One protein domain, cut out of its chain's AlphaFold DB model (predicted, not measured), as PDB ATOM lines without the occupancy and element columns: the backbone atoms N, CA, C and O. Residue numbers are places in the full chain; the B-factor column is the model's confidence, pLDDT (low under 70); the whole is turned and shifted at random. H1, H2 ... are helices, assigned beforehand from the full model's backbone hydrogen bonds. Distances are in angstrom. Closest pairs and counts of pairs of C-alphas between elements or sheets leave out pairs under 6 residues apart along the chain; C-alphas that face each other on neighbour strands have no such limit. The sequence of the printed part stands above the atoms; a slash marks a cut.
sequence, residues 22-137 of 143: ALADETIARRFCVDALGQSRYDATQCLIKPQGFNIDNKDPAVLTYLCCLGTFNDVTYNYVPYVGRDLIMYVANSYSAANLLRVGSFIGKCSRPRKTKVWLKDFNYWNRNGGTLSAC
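Overview. This is residues 22 to 137 of the 143 residues of an uncharacterized protein of Elysia chlorotica (UniProt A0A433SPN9). Helices H1, H2 and H3 pack in a triangle at one end of a compact body; H6 lies at the other end, crossing H5, and H4 and H5 lie between. The 116 printed residues hold six named helices, H1 to H6 in order, and no named strand: all helix. The radius of gyration of the C-alphas is 13.2 A; they span 39 by 26 by 23 A.

Along the chain. H1, residues 22 to 36, begins at C-alpha 22 (77.751, 13.070, 71.654) and spans 20.0 A. H2 is residues 41 to 52, H3 61 to 69, H4 86 to 93 and H5 98 to 111, 19.7 A. H6, residues 121 to 129, ends at C-alpha 129 (83.851, 35.720, 93.941).

Arrangement. H1 touches H2, H3 and H5, closest at C-alphas Ala 36 and Ser 106 of H5, 4.2 A. H2 and H3 form a hairpin. Residues 103 to 107 of H5 touch H6, about perpendicular at 79 degrees. H4 touches H3. Every O i to N i+4 pair is within hydrogen-bond range except in H2, 6 of 8.

Size, cuts and confidence. The printed part has no cut. The H3 to H4 link is long. Residues 22 to 26, 53 to 59, 74 and 114 to 115 have pLDDT under 70.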
ATOM      1  N   ALA A  22      77.222  12.237  72.738       51.88
ATOM      2  CA  ALA A  22      77.751  13.070  71.654       51.88
ATOM      3  C   ALA A  22      77.054  14.445  71.541       51.88
ATOM      4  O   ALA A  22      77.710  15.459  71.299       51.88
ATOM      5  N   LEU A  23      75.734  14.505  71.761       51.75
ATOM      6  CA  LEU A  23      74.958  15.755  71.719       51.75
ATOM      7  C   LEU A  23      75.215  16.666  72.932       51.75
ATOM      8  O   LEU A  23      75.211  17.899  72.809       51.75
ATOM      9  N   ALA A  24      75.438  16.072  74.108       57.22
ATOM     10  CA  ALA A  24      75.839  16.811  75.300       57.22
ATOM     11  C   ALA A  24      77.228  17.437  75.101       57.22
ATOM     12  O   ALA A  24      77.408  18.629  75.373       57.22
ATOM     13  N   ASP A  25      78.161  16.675  74.530       63.81
ATOM     14  CA  ASP A  25      79.528  17.116  74.257       63.81
ATOM     15  C   ASP A  25      79.571  18.242  73.212       63.81
ATOM     16  O   ASP A  25      80.256  19.248  73.414       63.81
ATOM     17  N   GLU A  26      78.762  18.159  72.148       68.81
ATOM     18  CA  GLU A  26      78.658  19.212  71.128       68.81
ATOM     19  C   GLU A  26      78.112  20.529  71.700       68.81
ATOM     20  O   GLU A  26      78.654  21.614  71.453       68.81
ATOM     21  N   THR A  27      77.058  20.448  72.513       79.50
ATOM     22  CA  THR A  27      76.447  21.634  73.130       79.50
ATOM     23  C   THR A  27      77.428  22.324  74.074       79.50
ATOM     24  O   THR A  27      77.531  23.554  74.101       79.50
ATOM     25  N   ILE A  28      78.175  21.541  74.845       73.81
ATOM     26  CA  ILE A  28      79.138  22.043  75.820       73.81
ATOM     27  C   ILE A  28      80.364  22.655  75.128       73.81
ATOM     28  O   ILE A  28      80.774  23.765  75.491       73.81
ATOM     29  N   ALA A  29      80.904  21.984  74.106       77.69
ATOM     30  CA  ALA A  29      82.013  22.477  73.293       77.69
ATOM     31  C   ALA A  29      81.670  23.821  72.652       77.69
ATOM     32  O   ALA A  29      82.413  24.796  72.788       77.69
ATOM     33  N   ARG A  30      80.491  23.902  72.024       87.69
ATOM     34  CA  ARG A  30      79.995  25.125  71.395       87.69
ATOM     35  C   ARG A  30      79.884  26.268  72.399       87.69
ATOM     36  O   ARG A  30      80.377  27.356  72.117       87.69
ATOM     37  N   ARG A  31      79.298  26.031  73.574       90.44
ATOM     38  CA  ARG A  31      79.163  27.073  74.604       90.44
ATOM     39  C   ARG A  31      80.517  27.564  75.111       90.44
ATOM     40  O   ARG A  31      80.687  28.756  75.339       90.44
ATOM     41  N   PHE A  32      81.494  26.678  75.276       91.06
ATOM     42  CA  PHE A  32      82.817  27.085  75.745       91.06
ATOM     43  C   PHE A  32      83.620  27.820  74.661       91.06
ATOM     44  O   PHE A  32      84.081  28.937  74.887       91.06
ATOM     45  N   CYS A  33      83.762  27.224  73.478       91.38
ATOM     46  CA  CYS A  33      84.520  27.811  72.371       91.38
ATOM     47  C   CYS A  33      83.874  29.114  71.871       91.38
ATOM     48  O   CYS A  33      84.551  30.132  71.746       91.38
ATOM     49  N   VAL A  34      82.574  29.094  71.566       92.38
ATOM     50  CA  VAL A  34      81.896  30.217  70.903       92.38
ATOM     51  C   VAL A  34      81.457  31.255  71.922       92.38
ATOM     52  O   VAL A  34      81.874  32.405  71.835       92.38
ATOM     53  N   ASP A  35      80.651  30.863  72.908       92.19
ATOM     54  CA  ASP A  35      80.014  31.849  73.787       92.19
ATOM     55  C   ASP A  35      80.991  32.374  74.847       92.19
ATOM     56  O   ASP A  35      81.024  33.571  75.133       92.19
ATOM     57  N   ALA A  36      81.803  31.490  75.436       92.94
ATOM     58  CA  ALA A  36      82.690  31.853  76.538       92.94
ATOM     59  C   ALA A  36      84.015  32.468  76.049       92.94
ATOM     60  O   ALA A  36      84.480  33.459  76.615       92.94
ATOM     61  N   LEU A  37      84.607  31.901  74.994       92.31
ATOM     62  CA  LEU A  37      85.888  32.343  74.431       92.31
ATOM     63  C   LEU A  37      85.757  33.207  73.170       92.31
ATOM     64  O   LEU A  37      86.765  33.724  72.692       92.31
ATOM     65  N   GLY A  38      84.560  33.391  72.611       90.06
ATOM     66  CA  GLY A  38      84.380  34.221  71.417       90.06
ATOM     67  C   GLY A  38      85.074  33.671  70.167       90.06
ATOM     68  O   GLY A  38      85.490  34.455  69.314       90.06
ATOM     69  N   GLN A  39      85.273  32.354  70.073       90.69
ATOM     70  CA  GLN A  39      85.828  31.716  68.878       90.69
ATOM     71  C   GLN A  39      84.761  31.495  67.803       90.69
ATOM     72  O   GLN A  39      83.557  31.620  68.043       90.69
ATOM     73  N   SER A  40      85.204  31.141  66.596       91.31
ATOM     74  CA  SER A  40      84.293  30.816  65.502       91.31
ATOM     75  C   SER A  40      83.554  29.491  65.764       91.31
ATOM     76  O   SER A  40      84.020  28.622  66.505       91.31
ATOM     77  N   ARG A  41      82.395  29.295  65.117       89.69
ATOM     78  CA  ARG A  41      81.707  27.989  65.137       89.69
ATOM     79  C   ARG A  41      82.552  26.889  64.494       89.69
ATOM     80  O   ARG A  41      82.484  25.751  64.937       89.69
ATOM     81  N   TYR A  42      83.343  27.241  63.482       89.75
ATOM     82  CA  TYR A  42      84.252  26.315  62.818       89.75
ATOM     83  C   TYR A  42      85.298  25.766  63.798       89.75
ATOM     84  O   TYR A  42      85.453  24.551  63.897       89.75
ATOM     85  N   ASP A  43      85.924  26.639  64.595       88.81
ATOM     86  CA  ASP A  43      86.894  26.253  65.629       88.81
ATOM     87  C   ASP A  43      86.251  25.297  66.647       88.81
ATOM     88  O   ASP A  43      86.831  24.275  67.009       88.81
ATOM     89  N   ALA A  44      85.013  25.591  67.070       89.50
ATOM     90  CA  ALA A  44      84.264  24.734  67.989       89.50
ATOM     91  C   ALA A  44      84.025  23.327  67.419       89.50
ATOM     92  O   ALA A  44      84.232  22.338  68.122       89.50
ATOM     93  N   THR A  45      83.639  23.227  66.144       88.56
ATOM     94  CA  THR A  45      83.446  21.939  65.463       88.56
ATOM     95  C   THR A  45      84.757  21.159  65.349       88.56
ATOM     96  O   THR A  45      84.781  19.964  65.643       88.56
ATOM     97  N   GLN A  46      85.864  21.815  64.987       85.81
ATOM     98  CA  GLN A  46      87.179  21.161  64.932       85.81
ATOM     99  C   GLN A  46      87.593  20.600  66.299       85.81
ATOM    100  O   GLN A  46      88.097  19.477  66.385       85.81
ATOM    101  N   CYS A  47      87.318  21.342  67.372       86.94
ATOM    102  CA  CYS A  47      87.627  20.926  68.736       86.94
ATOM    103  C   CYS A  47      86.731  19.817  69.295       86.94
ATOM    104  O   CYS A  47      87.107  19.192  70.287       86.94
ATOM    105  N   LEU A  48      85.587  19.534  68.674       85.44
ATOM    106  CA  LEU A  48      84.778  18.357  68.992       85.44
ATOM    107  C   LEU A  48      85.319  17.101  68.293       85.44
ATOM    108  O   LEU A  48      85.428  16.046  68.908       85.44
ATOM    109  N   ILE A  49      85.679  17.223  67.014       83.62
ATOM    110  CA  ILE A  49      86.056  16.081  66.168       83.62
ATOM    111  C   ILE A  49      87.449  15.556  66.527       83.62
ATOM    112  O   ILE A  49      87.648  14.353  66.676       83.62
ATOM    113  N   LYS A  50      88.439  16.444  66.672       77.44
ATOM    114  CA  LYS A  50      89.849  16.038  66.797       77.44
ATOM    115  C   LYS A  50      90.150  15.201  68.047       77.44
ATOM    116  O   LYS A  50      90.802  14.171  67.888       77.44
ATOM    117  N   PRO A  51      89.676  15.562  69.257       76.75
ATOM    118  CA  PRO A  51      89.856  14.747  70.460       76.75
ATOM    119  C   PRO A  51      89.397  13.297  70.342       76.75
ATOM    120  O   PRO A  51      90.010  12.430  70.952       76.75
ATOM    121  N   GLN A  52      88.379  13.014  69.527       73.25
ATOM    122  CA  GLN A  52      87.900  11.646  69.303       73.25
ATOM    123  C   GLN A  52      88.944  10.771  68.589       73.25
ATOM    124  O   GLN A  52      88.923   9.552  68.727       73.25
ATOM    125  N   GLY A  53      89.874  11.384  67.848       68.06
ATOM    126  CA  GLY A  53      91.012  10.703  67.226       68.06
ATOM    127  C   GLY A  53      92.220  10.528  68.152       68.06
ATOM    128  O   GLY A  53      93.158   9.815  67.799       68.06
ATOM    129  N   PHE A  54      92.219  11.157  69.330       64.75
ATOM    130  CA  PHE A  54      93.282  11.021  70.319       64.75
ATOM    131  C   PHE A  54      92.897   9.942  71.330       64.75
ATOM    132  O   PHE A  54      92.201  10.206  72.306       64.75
ATOM    133  N   ASN A  55      93.390   8.722  71.123       58.06
ATOM    134  CA  ASN A  55      93.307   7.682  72.142       58.06
ATOM    135  C   ASN A  55      94.364   7.968  73.223       58.06
ATOM    136  O   ASN A  55      95.489   7.474  73.152       58.06
ATOM    137  N   ILE A  56      94.049   8.873  74.154       63.16
ATOM    138  CA  ILE A  56      94.926   9.202  75.282       63.16
ATOM    139  C   ILE A  56      94.353   8.533  76.526       63.16
ATOM    140  O   ILE A  56      93.267   8.893  76.984       63.16
ATOM    141  N   ASP A  57      95.109   7.586  77.079       65.25
ATOM    142  CA  ASP A  57      94.726   6.848  78.280       65.25
ATOM    143  C   ASP A  57      94.273   7.794  79.403       65.25
ATOM    144  O   ASP A  57      94.950   8.769  79.746       65.25
ATOM    145  N   ASN A  58      93.122   7.478  80.004       62.38
ATOM    146  CA  ASN A  58      92.555   8.164  81.169       62.38
ATOM    147  C   ASN A  58      92.240   9.663  80.983       62.38
ATOM    148  O   ASN A  58      92.117  10.392  81.972       62.38
ATOM    149  N   LYS A  59      92.098  10.150  79.744       65.19
ATOM    150  CA  LYS A  59      91.666  11.529  79.471       65.19
ATOM    151  C   LYS A  59      90.204  11.565  79.045       65.19
ATOM    152  O   LYS A  59      89.802  10.887  78.112       65.19
ATOM    153  N   ASP A  60      89.431  12.417  79.710       73.88
ATOM    154  CA  ASP A  60      88.064  12.744  79.313       73.88
ATOM    155  C   ASP A  60      88.087  13.521  77.974       73.88
ATOM    156  O   ASP A  60      88.723  14.584  77.904       73.88
ATOM    157  N   PRO A  61      87.428  13.028  76.906       72.12
ATOM    158  CA  PRO A  61      87.333  13.725  75.624       72.12
ATOM    159  C   PRO A  61      86.818  15.165  75.747       72.12
ATOM    160  O   PRO A  61      87.303  16.045  75.033       72.12
ATOM    161  N   ALA A  62      85.927  15.449  76.704       74.94
ATOM    162  CA  ALA A  62      85.437  16.802  76.951       74.94
ATOM    163  C   ALA A  62      86.570  17.738  77.406       74.94
ATOM    164  O   ALA A  62      86.670  18.879  76.947       74.94
ATOM    165  N   VAL A  63      87.487  17.247  78.248       79.31
ATOM    166  CA  VAL A  63      88.672  18.002  78.690       79.31
ATOM    167  C   VAL A  63      89.581  18.343  77.513       79.31
ATOM    168  O   VAL A  63      90.054  19.479  77.401       79.31
ATOM    169  N   LEU A  64      89.797  17.389  76.611       82.81
ATOM    170  CA  LEU A  64      90.581  17.612  75.397       82.81
ATOM    171  C   LEU A  64      89.916  18.652  74.482       82.81
ATOM    172  O   LEU A  64      90.611  19.516  73.944       82.81
ATOM    173  N   THR A  65      88.588  18.651  74.373       86.50
ATOM    174  CA  THR A  65      87.847  19.689  73.645       86.50
ATOM    175  C   THR A  65      88.050  21.082  74.247       86.50
ATOM    176  O   THR A  65      88.310  22.032  73.507       86.50
ATOM    177  N   TYR A  66      88.029  21.238  75.575       87.69
ATOM    178  CA  TYR A  66      88.309  22.543  76.190       87.69
ATOM    179  C   TYR A  66      89.750  23.001  75.965       87.69
ATOM    180  O   TYR A  66      89.983  24.167  75.643       87.69
ATOM    181  N   LEU A  67      90.723  22.095  76.100       88.81
ATOM    182  CA  LEU A  67      92.130  22.409  75.836       88.81
ATOM    183  C   LEU A  67      92.352  22.795  74.368       88.81
ATOM    184  O   LEU A  67      93.136  23.710  74.096       88.81
ATOM    185  N   CYS A  68      91.620  22.173  73.441       90.25
ATOM    186  CA  CYS A  68      91.572  22.589  72.045       90.25
ATOM    187  C   CYS A  68      91.062  24.016  71.891       90.25
ATOM    188  O   CYS A  68      91.758  24.839  71.305       90.25
ATOM    189  N   CYS A  69      89.910  24.335  72.487       91.38
ATOM    190  CA  CYS A  69      89.330  25.676  72.441       91.38
ATOM    191  C   CYS A  69      90.269  26.756  73.007       91.38
ATOM    192  O   CYS A  69      90.165  27.915  72.630       91.38
ATOM    193  N   LEU A  70      91.189  26.405  73.910       91.62
ATOM    194  CA  LEU A  70      92.196  27.339  74.422       91.62
ATOM    195  C   LEU A  70      93.362  27.580  73.450       91.62
ATOM    196  O   LEU A  70      94.138  28.507  73.672       91.62
ATOM    197  N   GLY A  71      93.496  26.777  72.395       89.69
ATOM    198  CA  GLY A  71      94.609  26.814  71.445       89.69
ATOM    199  C   GLY A  71      95.793  25.931  71.820       89.69
ATOM    200  O   GLY A  71      96.905  26.170  71.358       89.69
ATOM    201  N   THR A  72      95.572  24.905  72.652       84.19
ATOM    202  CA  THR A  72      96.603  23.886  72.944       84.19
ATOM    203  C   THR A  72      96.921  23.044  71.708       84.19
ATOM    204  O   THR A  72      98.049  22.589  71.540       84.19
ATOM    205  N   PHE A  73      95.934  22.870  70.828       79.19
ATOM    206  CA  PHE A  73      96.109  22.315  69.491       79.19
ATOM    207  C   PHE A  73      96.000  23.483  68.498       79.19
ATOM    208  O   PHE A  73      95.130  24.340  68.660       79.19
ATOM    209  N   ASN A  74      96.915  23.572  67.528       68.88
ATOM    210  CA  ASN A  74      97.162  24.759  66.685       68.88
ATOM    211  C   ASN A  74      96.074  25.037  65.621       68.88
ATOM    212  O   ASN A  74      96.385  25.378  64.486       68.88
ATOM    213  N   ASP A  75      94.799  24.913  65.976       73.81
ATOM    214  CA  ASP A  75      93.686  24.830  65.022       73.81
ATOM    215  C   ASP A  75      92.504  25.737  65.373       73.81
ATOM    216  O   ASP A  75      91.406  25.579  64.842       73.81
ATOM    217  N   VAL A  76      92.720  26.678  66.287       86.81
ATOM    218  CA  VAL A  76      91.728  27.687  66.649       86.81
ATOM    219  C   VAL A  76      92.229  29.065  66.255       86.81
ATOM    220  O   VAL A  76      93.418  29.372  66.367       86.81
ATOM    221  N   THR A  77      91.309  29.921  65.822       86.88
ATOM    222  CA  THR A  77      91.605  31.285  65.368       86.88
ATOM    223  C   THR A  77      92.292  32.099  66.466       86.88
ATOM    224  O   THR A  77      93.110  32.982  66.196       86.88
ATOM    225  N   TYR A  78      91.964  31.816  67.729       85.25
ATOM    226  CA  TYR A  78      92.446  32.561  68.879       85.25
ATOM    227  C   TYR A  78      93.167  31.657  69.867       85.25
ATOM    228  O   TYR A  78      92.560  30.968  70.675       85.25
ATOM    229  N   ASN A  79      94.497  31.718  69.853       88.88
ATOM    230  CA  ASN A  79      95.292  31.020  70.850       88.88
ATOM    231  C   ASN A  79      95.291  31.793  72.181       88.88
ATOM    232  O   ASN A  79      95.910  32.856  72.305       88.88
ATOM    233  N   TYR A  80      94.592  31.252  73.178       90.12
ATOM    234  CA  TYR A  80      94.514  31.799  74.530       90.12
ATOM    235  C   TYR A  80      95.652  31.317  75.436       90.12
ATOM    236  O   TYR A  80      95.970  32.013  76.400       90.12
ATOM    237  N   VAL A  81      96.309  30.192  75.124       91.12
ATOM    238  CA  VAL A  81      97.362  29.576  75.961       91.12
ATOM    239  C   VAL A  81      98.451  30.565  76.414       91.12
ATOM    240  O   VAL A  81      98.762  30.573  77.608       91.12
ATOM    241  N   PRO A  82      99.004  31.460  75.565       90.81
ATOM    242  CA  PRO A  82     100.021  32.424  76.002       90.81
ATOM    243  C   PRO A  82      99.556  33.361  77.129       90.81
ATOM    244  O   PRO A  82     100.372  33.852  77.916       90.81
ATOM    245  N   TYR A  83      98.246  33.592  77.227       91.50
ATOM    246  CA  TYR A  83      97.608  34.482  78.195       91.50
ATOM    247  C   TYR A  83      97.018  33.742  79.397       91.50
ATOM    248  O   TYR A  83      96.356  34.367  80.224       91.50
ATOM    249  N   VAL A  84      97.262  32.440  79.531       92.38
ATOM    250  CA  VAL A  84      96.777  31.638  80.655       92.38
ATOM    251  C   VAL A  84      97.975  31.085  81.429       92.38
ATOM    252  O   VAL A  84      98.961  30.604  80.869       92.38
ATOM    253  N   GLY A  85      97.933  31.234  82.750       93.19
ATOM    254  CA  GLY A  85      98.905  30.682  83.680       93.19
ATOM    255  C   GLY A  85      98.838  29.159  83.704       93.19
ATOM    256  O   GLY A  85      97.780  28.560  83.502       93.19
ATOM    257  N   ARG A  86      99.978  28.515  83.969       93.12
ATOM    258  CA  ARG A  86     100.065  27.047  84.006       93.12
ATOM    259  C   ARG A  86      99.102  26.446  85.033       93.12
ATOM    260  O   ARG A  86      98.509  25.411  84.765       93.12
ATOM    261  N   ASP A  87      98.924  27.098  86.177       95.12
ATOM    262  CA  ASP A  87      97.994  26.692  87.235       95.12
ATOM    263  C   ASP A  87      96.534  26.646  86.755       95.12
ATOM    264  O   ASP A  87      95.821  25.686  87.040       95.12
ATOM    265  N   LEU A  88      96.100  27.637  85.973       94.56
ATOM    266  CA  LEU A  88      94.751  27.685  85.420       94.56
ATOM    267  C   LEU A  88      94.557  26.666  84.285       94.56
ATOM    268  O   LEU A  88      93.499  26.047  84.208       94.56
ATOM    269  N   ILE A  89      95.581  26.418  83.458       91.88
ATOM    270  CA  ILE A  89      95.552  25.328  82.462       91.88
ATOM    271  C   ILE A  89      95.405  23.972  83.163       91.88
ATOM    272  O   ILE A  89      94.558  23.166  82.783       91.88
ATOM    273  N   MET A  90      96.188  23.731  84.220       91.50
ATOM    274  CA  MET A  90      96.083  22.501  85.010       91.50
ATOM    275  C   MET A  90      94.717  22.378  85.689       91.50
ATOM    276  O   MET A  90      94.177  21.279  85.767       91.50
ATOM    277  N   TYR A  91      94.133  23.485  86.149       92.19
ATOM    278  CA  TYR A  91      92.785  23.487  86.715       92.19
ATOM    279  C   TYR A  91      91.721  23.066  85.692       92.19
ATOM    280  O   TYR A  91      90.874  22.233  86.005       92.19
ATOM    281  N   VAL A  92      91.797  23.574  84.457       90.44
ATOM    282  CA  VAL A  92      90.924  23.140  83.349       90.44
ATOM    283  C   VAL A  92      91.121  21.653  83.056       90.44
ATOM    284  O   VAL A  92      90.145  20.918  82.955       90.44
ATOM    285  N   ALA A  93      92.375  21.201  82.985       86.56
ATOM    286  CA  ALA A  93      92.718  19.823  82.643       86.56
ATOM    287  C   ALA A  93      92.263  18.770  83.674       86.56
ATOM    288  O   ALA A  93      92.229  17.590  83.342       86.56
ATOM    289  N   ASN A  94      91.953  19.179  84.909       85.88
ATOM    290  CA  ASN A  94      91.527  18.292  85.997       85.88
ATOM    291  C   ASN A  94      90.081  18.563  86.462       85.88
ATOM    292  O   ASN A  94      89.659  18.045  87.493       85.88
ATOM    293  N   SER A  95      89.330  19.417  85.760       83.88
ATOM    294  CA  SER A  95      87.963  19.776  86.146       83.88
ATOM    295  C   SER A  95      86.943  18.899  85.425       83.88
ATOM    296  O   SER A  95      86.952  18.813  84.205       83.88
ATOM    297  N   TYR A  96      85.994  18.353  86.187       79.75
ATOM    298  CA  TYR A  96      84.890  17.526  85.677       79.75
ATOM    299  C   TYR A  96      83.552  18.282  85.592       79.75
ATOM    300  O   TYR A  96      82.545  17.750  85.138       79.75
ATOM    301  N   SER A  97      83.500  19.540  86.053       85.62
ATOM    302  CA  SER A  97      82.265  20.332  86.054       85.62
ATOM    303  C   SER A  97      82.162  21.208  84.807       85.62
ATOM    304  O   SER A  97      82.820  22.247  84.718       85.62
ATOM    305  N   ALA A  98      81.269  20.847  83.883       82.25
ATOM    306  CA  ALA A  98      81.003  21.630  82.672       82.25
ATOM    307  C   ALA A  98      80.582  23.079  82.984       82.25
ATOM    308  O   ALA A  98      81.082  24.023  82.375       82.25
ATOM    309  N   ALA A  99      79.718  23.286  83.985       88.00
ATOM    310  CA  ALA A  99      79.309  24.625  84.414       88.00
ATOM    311  C   ALA A  99      80.503  25.463  84.898       88.00
ATOM    312  O   ALA A  99      80.599  26.658  84.612       88.00
ATOM    313  N   ASN A 100      81.438  24.837  85.613       89.75
ATOM    314  CA  ASN A 100      82.633  25.515  86.079       89.75
ATOM    315  C   ASN A 100      83.595  25.848  84.933       89.75
ATOM    316  O   ASN A 100      84.118  26.959  84.878       89.75
ATOM    317  N   LEU A 101      83.765  24.922  83.992       89.31
ATOM    318  CA  LEU A 101      84.577  25.125  82.796       89.31
ATOM    319  C   LEU A 101      84.025  26.279  81.954       89.31
ATOM    320  O   LEU A 101      84.780  27.177  81.603       89.31
ATOM    321  N   LEU A 102      82.709  26.374  81.754       91.75
ATOM    322  CA  LEU A 102      82.093  27.527  81.079       91.75
ATOM    323  C   LEU A 102      82.398  28.870  81.769       91.75
ATOM    324  O   LEU A 102      82.634  29.877  81.090       91.75
ATOM    325  N   ARG A 103      82.453  28.898  83.108       93.94
ATOM    326  CA  ARG A 103      82.869  30.100  83.854       93.94
ATOM    327  C   ARG A 103      84.344  30.424  83.641       93.94
ATOM    328  O   ARG A 103      84.670  31.594  83.453       93.94
ATOM    329  N   VAL A 104      85.219  29.418  83.627       94.56
ATOM    330  CA  VAL A 104      86.645  29.602  83.314       94.56
ATOM    331  C   VAL A 104      86.824  30.144  81.897       94.56
ATOM    332  O   VAL A 104      87.552  31.116  81.711       94.56
ATOM    333  N   GLY A 105      86.119  29.585  80.911       93.75
ATOM    334  CA  GLY A 105      86.133  30.083  79.535       93.75
ATOM    335  C   GLY A 105      85.709  31.550  79.465       93.75
ATOM    336  O   GLY A 105      86.412  32.363  78.877       93.75
ATOM    337  N   SER A 106      84.632  31.914  80.168       94.00
ATOM    338  CA  SER A 106      84.132  33.296  80.218       94.00
ATOM    339  C   SER A 106      85.144  34.252  80.851       94.00
ATOM    340  O   SER A 106      85.313  35.380  80.390       94.00
ATOM    341  N   PHE A 107      85.823  33.804  81.908       95.25
ATOM    342  CA  PHE A 107      86.905  34.549  82.540       95.25
ATOM    343  C   PHE A 107      88.068  34.770  81.567       95.25
ATOM    344  O   PHE A 107      88.488  35.907  81.380       95.25
ATOM    345  N   ILE A 108      88.555  33.716  80.908       94.31
ATOM    346  CA  ILE A 108      89.660  33.801  79.941       94.31
ATOM    347  C   ILE A 108      89.273  34.723  78.776       94.31
ATOM    348  O   ILE A 108      89.996  35.674  78.479       94.31
ATOM    349  N   GLY A 109      88.097  34.529  78.177       91.56
ATOM    350  CA  GLY A 109      87.611  35.352  77.070       91.56
ATOM    351  C   GLY A 109      87.545  36.843  77.418       91.56
ATOM    352  O   GLY A 109      87.979  37.679  76.626       91.56
ATOM    353  N   LYS A 110      87.079  37.183  78.628       91.12
ATOM    354  CA  LYS A 110      86.940  38.577  79.093       91.12
ATOM    355  C   LYS A 110      88.218  39.197  79.656       91.12
ATOM    356  O   LYS A 110      88.380  40.412  79.586       91.12
ATOM    357  N   CYS A 111      89.078  38.410  80.295       91.88
ATOM    358  CA  CYS A 111      90.207  38.931  81.069       91.88
ATOM    359  C   CYS A 111      91.549  38.786  80.348       91.88
ATOM    360  O   CYS A 111      92.457  39.585  80.591       91.88
ATOM    361  N   SER A 112      91.674  37.832  79.421       86.19
ATOM    362  CA  SER A 112      92.856  37.688  78.561       86.19
ATOM    363  C   SER A 112      92.822  38.656  77.368       86.19
ATOM    364  O   SER A 112      93.873  39.097  76.893       86.19
ATOM    365  N   ARG A 113      91.625  39.062  76.919       72.62
ATOM    366  CA  ARG A 113      91.395  40.082  75.878       72.62
ATOM    367  C   ARG A 113      90.590  41.240  76.461       72.62
ATOM    368  O   ARG A 113      89.568  40.964  77.068       72.62
ATOM    369  N   PRO A 114      90.992  42.520  76.316       61.12
ATOM    370  CA  PRO A 114      91.973  43.107  75.386       61.12
ATOM    371  C   PRO A 114      93.398  43.291  75.943       61.12
ATOM    372  O   PRO A 114      94.288  43.738  75.226       61.12
ATOM    373  N   ARG A 115      93.641  42.977  77.221       62.91
ATOM    374  CA  ARG A 115      94.859  43.416  77.929       62.91
ATOM    375  C   ARG A 115      96.134  42.639  77.576       62.91
ATOM    376  O   ARG A 115      97.197  42.988  78.086       62.91
ATOM    377  N   LYS A 116      96.041  41.563  76.776       71.25
ATOM    378  CA  LYS A 116      97.148  40.623  76.487       71.25
ATOM    379  C   LYS A 116      97.884  40.175  77.757       71.25
ATOM    380  O   LYS A 116      99.077  39.890  77.731       71.25
ATOM    381  N   THR A 117      97.192  40.162  78.896       84.50
ATOM    382  CA  THR A 117      97.822  39.884  80.182       84.50
ATOM    383  C   THR A 117      97.592  38.434  80.545       84.50
ATOM    384  O   THR A 117      96.467  37.944  80.471       84.50
ATOM    385  N   LYS A 118      98.659  37.757  80.973       91.75
ATOM    386  CA  LYS A 118      98.556  36.401  81.501       91.75
ATOM    387  C   LYS A 118      97.680  36.399  82.755       91.75
ATOM    388  O   LYS A 118      97.959  37.192  83.654       91.75
ATOM    389  N   VAL A 119      96.653  35.552  82.813       93.81
ATOM    390  CA  VAL A 119      95.741  35.367  83.959       93.81
ATOM    391  C   VAL A 119      95.974  34.023  84.643       93.81
ATOM    392  O   VAL A 119      96.306  33.048  83.977       93.81
ATOM    393  N   TRP A 120      95.803  33.961  85.961       95.31
ATOM    394  CA  TRP A 120      96.143  32.793  86.788       95.31
ATOM    395  C   TRP A 120      94.914  32.233  87.512       95.31
ATOM    396  O   TRP A 120      93.859  32.874  87.555       95.31
ATOM    397  N   LEU A 121      95.043  31.070  88.156       95.62
ATOM    398  CA  LEU A 121      93.939  30.456  88.905       95.62
ATOM    399  C   LEU A 121      93.467  31.357  90.053       95.62
ATOM    400  O   LEU A 121      92.268  31.482  90.309       95.62
ATOM    401  N   LYS A 122      94.399  32.054  90.714       95.31
ATOM    402  CA  LYS A 122      94.061  33.029  91.762       95.31
ATOM    403  C   LYS A 122      93.231  34.207  91.241       95.31
ATOM    404  O   LYS A 122      92.358  34.689  91.962       95.31
ATOM    405  N   ASP A 123      93.469  34.639  90.003       95.50
ATOM    406  CA  ASP A 123      92.690  35.705  89.369       95.50
ATOM    407  C   ASP A 123      91.278  35.216  89.042       95.50
ATOM    408  O   ASP A 123      90.317  35.908  89.358       95.50
ATOM    409  N   PHE A 124      91.140  33.993  88.516       96.00
ATOM    410  CA  PHE A 124      89.835  33.365  88.295       96.00
ATOM    411  C   PHE A 124      89.027  33.261  89.597       96.00
ATOM    412  O   PHE A 124      87.871  33.677  89.651       96.00
ATOM    413  N   ASN A 125      89.644  32.769  90.675       96.25
ATOM    414  CA  ASN A 125      88.979  32.631  91.973       96.25
ATOM    415  C   ASN A 125      88.561  33.983  92.563       96.25
ATOM    416  O   ASN A 125      87.552  34.072  93.264       96.25
ATOM    417  N   TYR A 126      89.345  35.036  92.334       96.00
ATOM    418  CA  TYR A 126      88.974  36.395  92.721       96.00
ATOM    419  C   TYR A 126      87.816  36.910  91.859       96.00
ATOM    420  O   TYR A 126      86.779  37.284  92.401       96.00
ATOM    421  N   TRP A 127      87.940  36.844  90.535       95.75
ATOM    422  CA  TRP A 127      86.919  37.259  89.574       95.75
ATOM    423  C   TRP A 127      85.560  36.595  89.836       95.75
ATOM    424  O   TRP A 127      84.536  37.276  89.917       95.75
ATOM    425  N   ASN A 128      85.557  35.279  90.061       95.50
ATOM    426  CA  ASN A 128      84.351  34.490  90.301       95.50
ATOM    427  C   ASN A 128      83.651  34.862  91.621       95.50
ATOM    428  O   ASN A 128      82.426  34.838  91.695       95.50
ATOM    429  N   ARG A 129      84.409  35.250  92.658       95.69
ATOM    430  CA  ARG A 129      83.851  35.720  93.941       95.69
ATOM    431  C   ARG A 129      83.333  37.158  93.887       95.69
ATOM    432  O   ARG A 129      82.510  37.528  94.714       95.69
ATOM    433  N   ASN A 130      83.788  37.951  92.920       95.00
ATOM    434  CA  ASN A 130      83.478  39.379  92.800       95.00
ATOM    435  C   ASN A 130      82.541  39.677  91.613       95.00
ATOM    436  O   ASN A 130      82.673  40.695  90.936       95.00
ATOM    437  N   GLY A 131      81.602  38.767  91.333       91.25
ATOM    438  CA  GLY A 131      80.526  38.988  90.359       91.25
ATOM    439  C   GLY A 131      80.937  38.905  88.885       91.25
ATOM    440  O   GLY A 131      80.128  39.204  88.011       91.25
ATOM    441  N   GLY A 132      82.168  38.493  88.580       90.88
ATOM    442  CA  GLY A 132      82.584  38.198  87.210       90.88
ATOM    443  C   GLY A 132      82.721  39.417  86.283       90.88
ATOM    444  O   GLY A 132      82.459  39.333  85.077       90.88
ATOM    445  N   THR A 133      83.126  40.563  86.830       89.94
ATOM    446  CA  THR A 133      83.251  41.836  86.101       89.94
ATOM    447  C   THR A 133      84.664  42.068  85.545       89.94
ATOM    448  O   THR A 133      85.635  41.446  85.975       89.94
ATOM    449  N   LEU A 134      84.811  42.990  84.582       86.31
ATOM    450  CA  LEU A 134      86.118  43.339  83.997       86.31
ATOM    451  C   LEU A 134      87.088  43.973  85.010       86.31
ATOM    452  O   LEU A 134      88.300  43.776  84.915       86.31
ATOM    453  N   SER A 135      86.576  44.723  85.988       88.38
ATOM    454  CA  SER A 135      87.395  45.307  87.058       88.38
ATOM    455  C   SER A 135      87.986  44.240  87.984       88.38
ATOM    456  O   SER A 135      89.036  44.468  88.578       88.38
ATOM    457  N   ALA A 136      87.374  43.054  88.046       90.19
ATOM    458  CA  ALA A 136      87.826  41.937  88.866       90.19
ATOM    459  C   ALA A 136      88.761  40.952  88.133       90.19
ATOM    460  O   ALA A 136      89.031  39.871  88.645       90.19
ATOM    461  N   CYS A 137      89.265  41.287  86.940       91.44
ATOM    462  CA  CYS A 137      90.091  40.375  86.138       91.44
ATOM    463  C   CYS A 137      91.470  40.041  86.731       91.44
ATOM    464  O   CYS A 137      92.121  39.104  86.269       91.44
TER     465      CYS A 137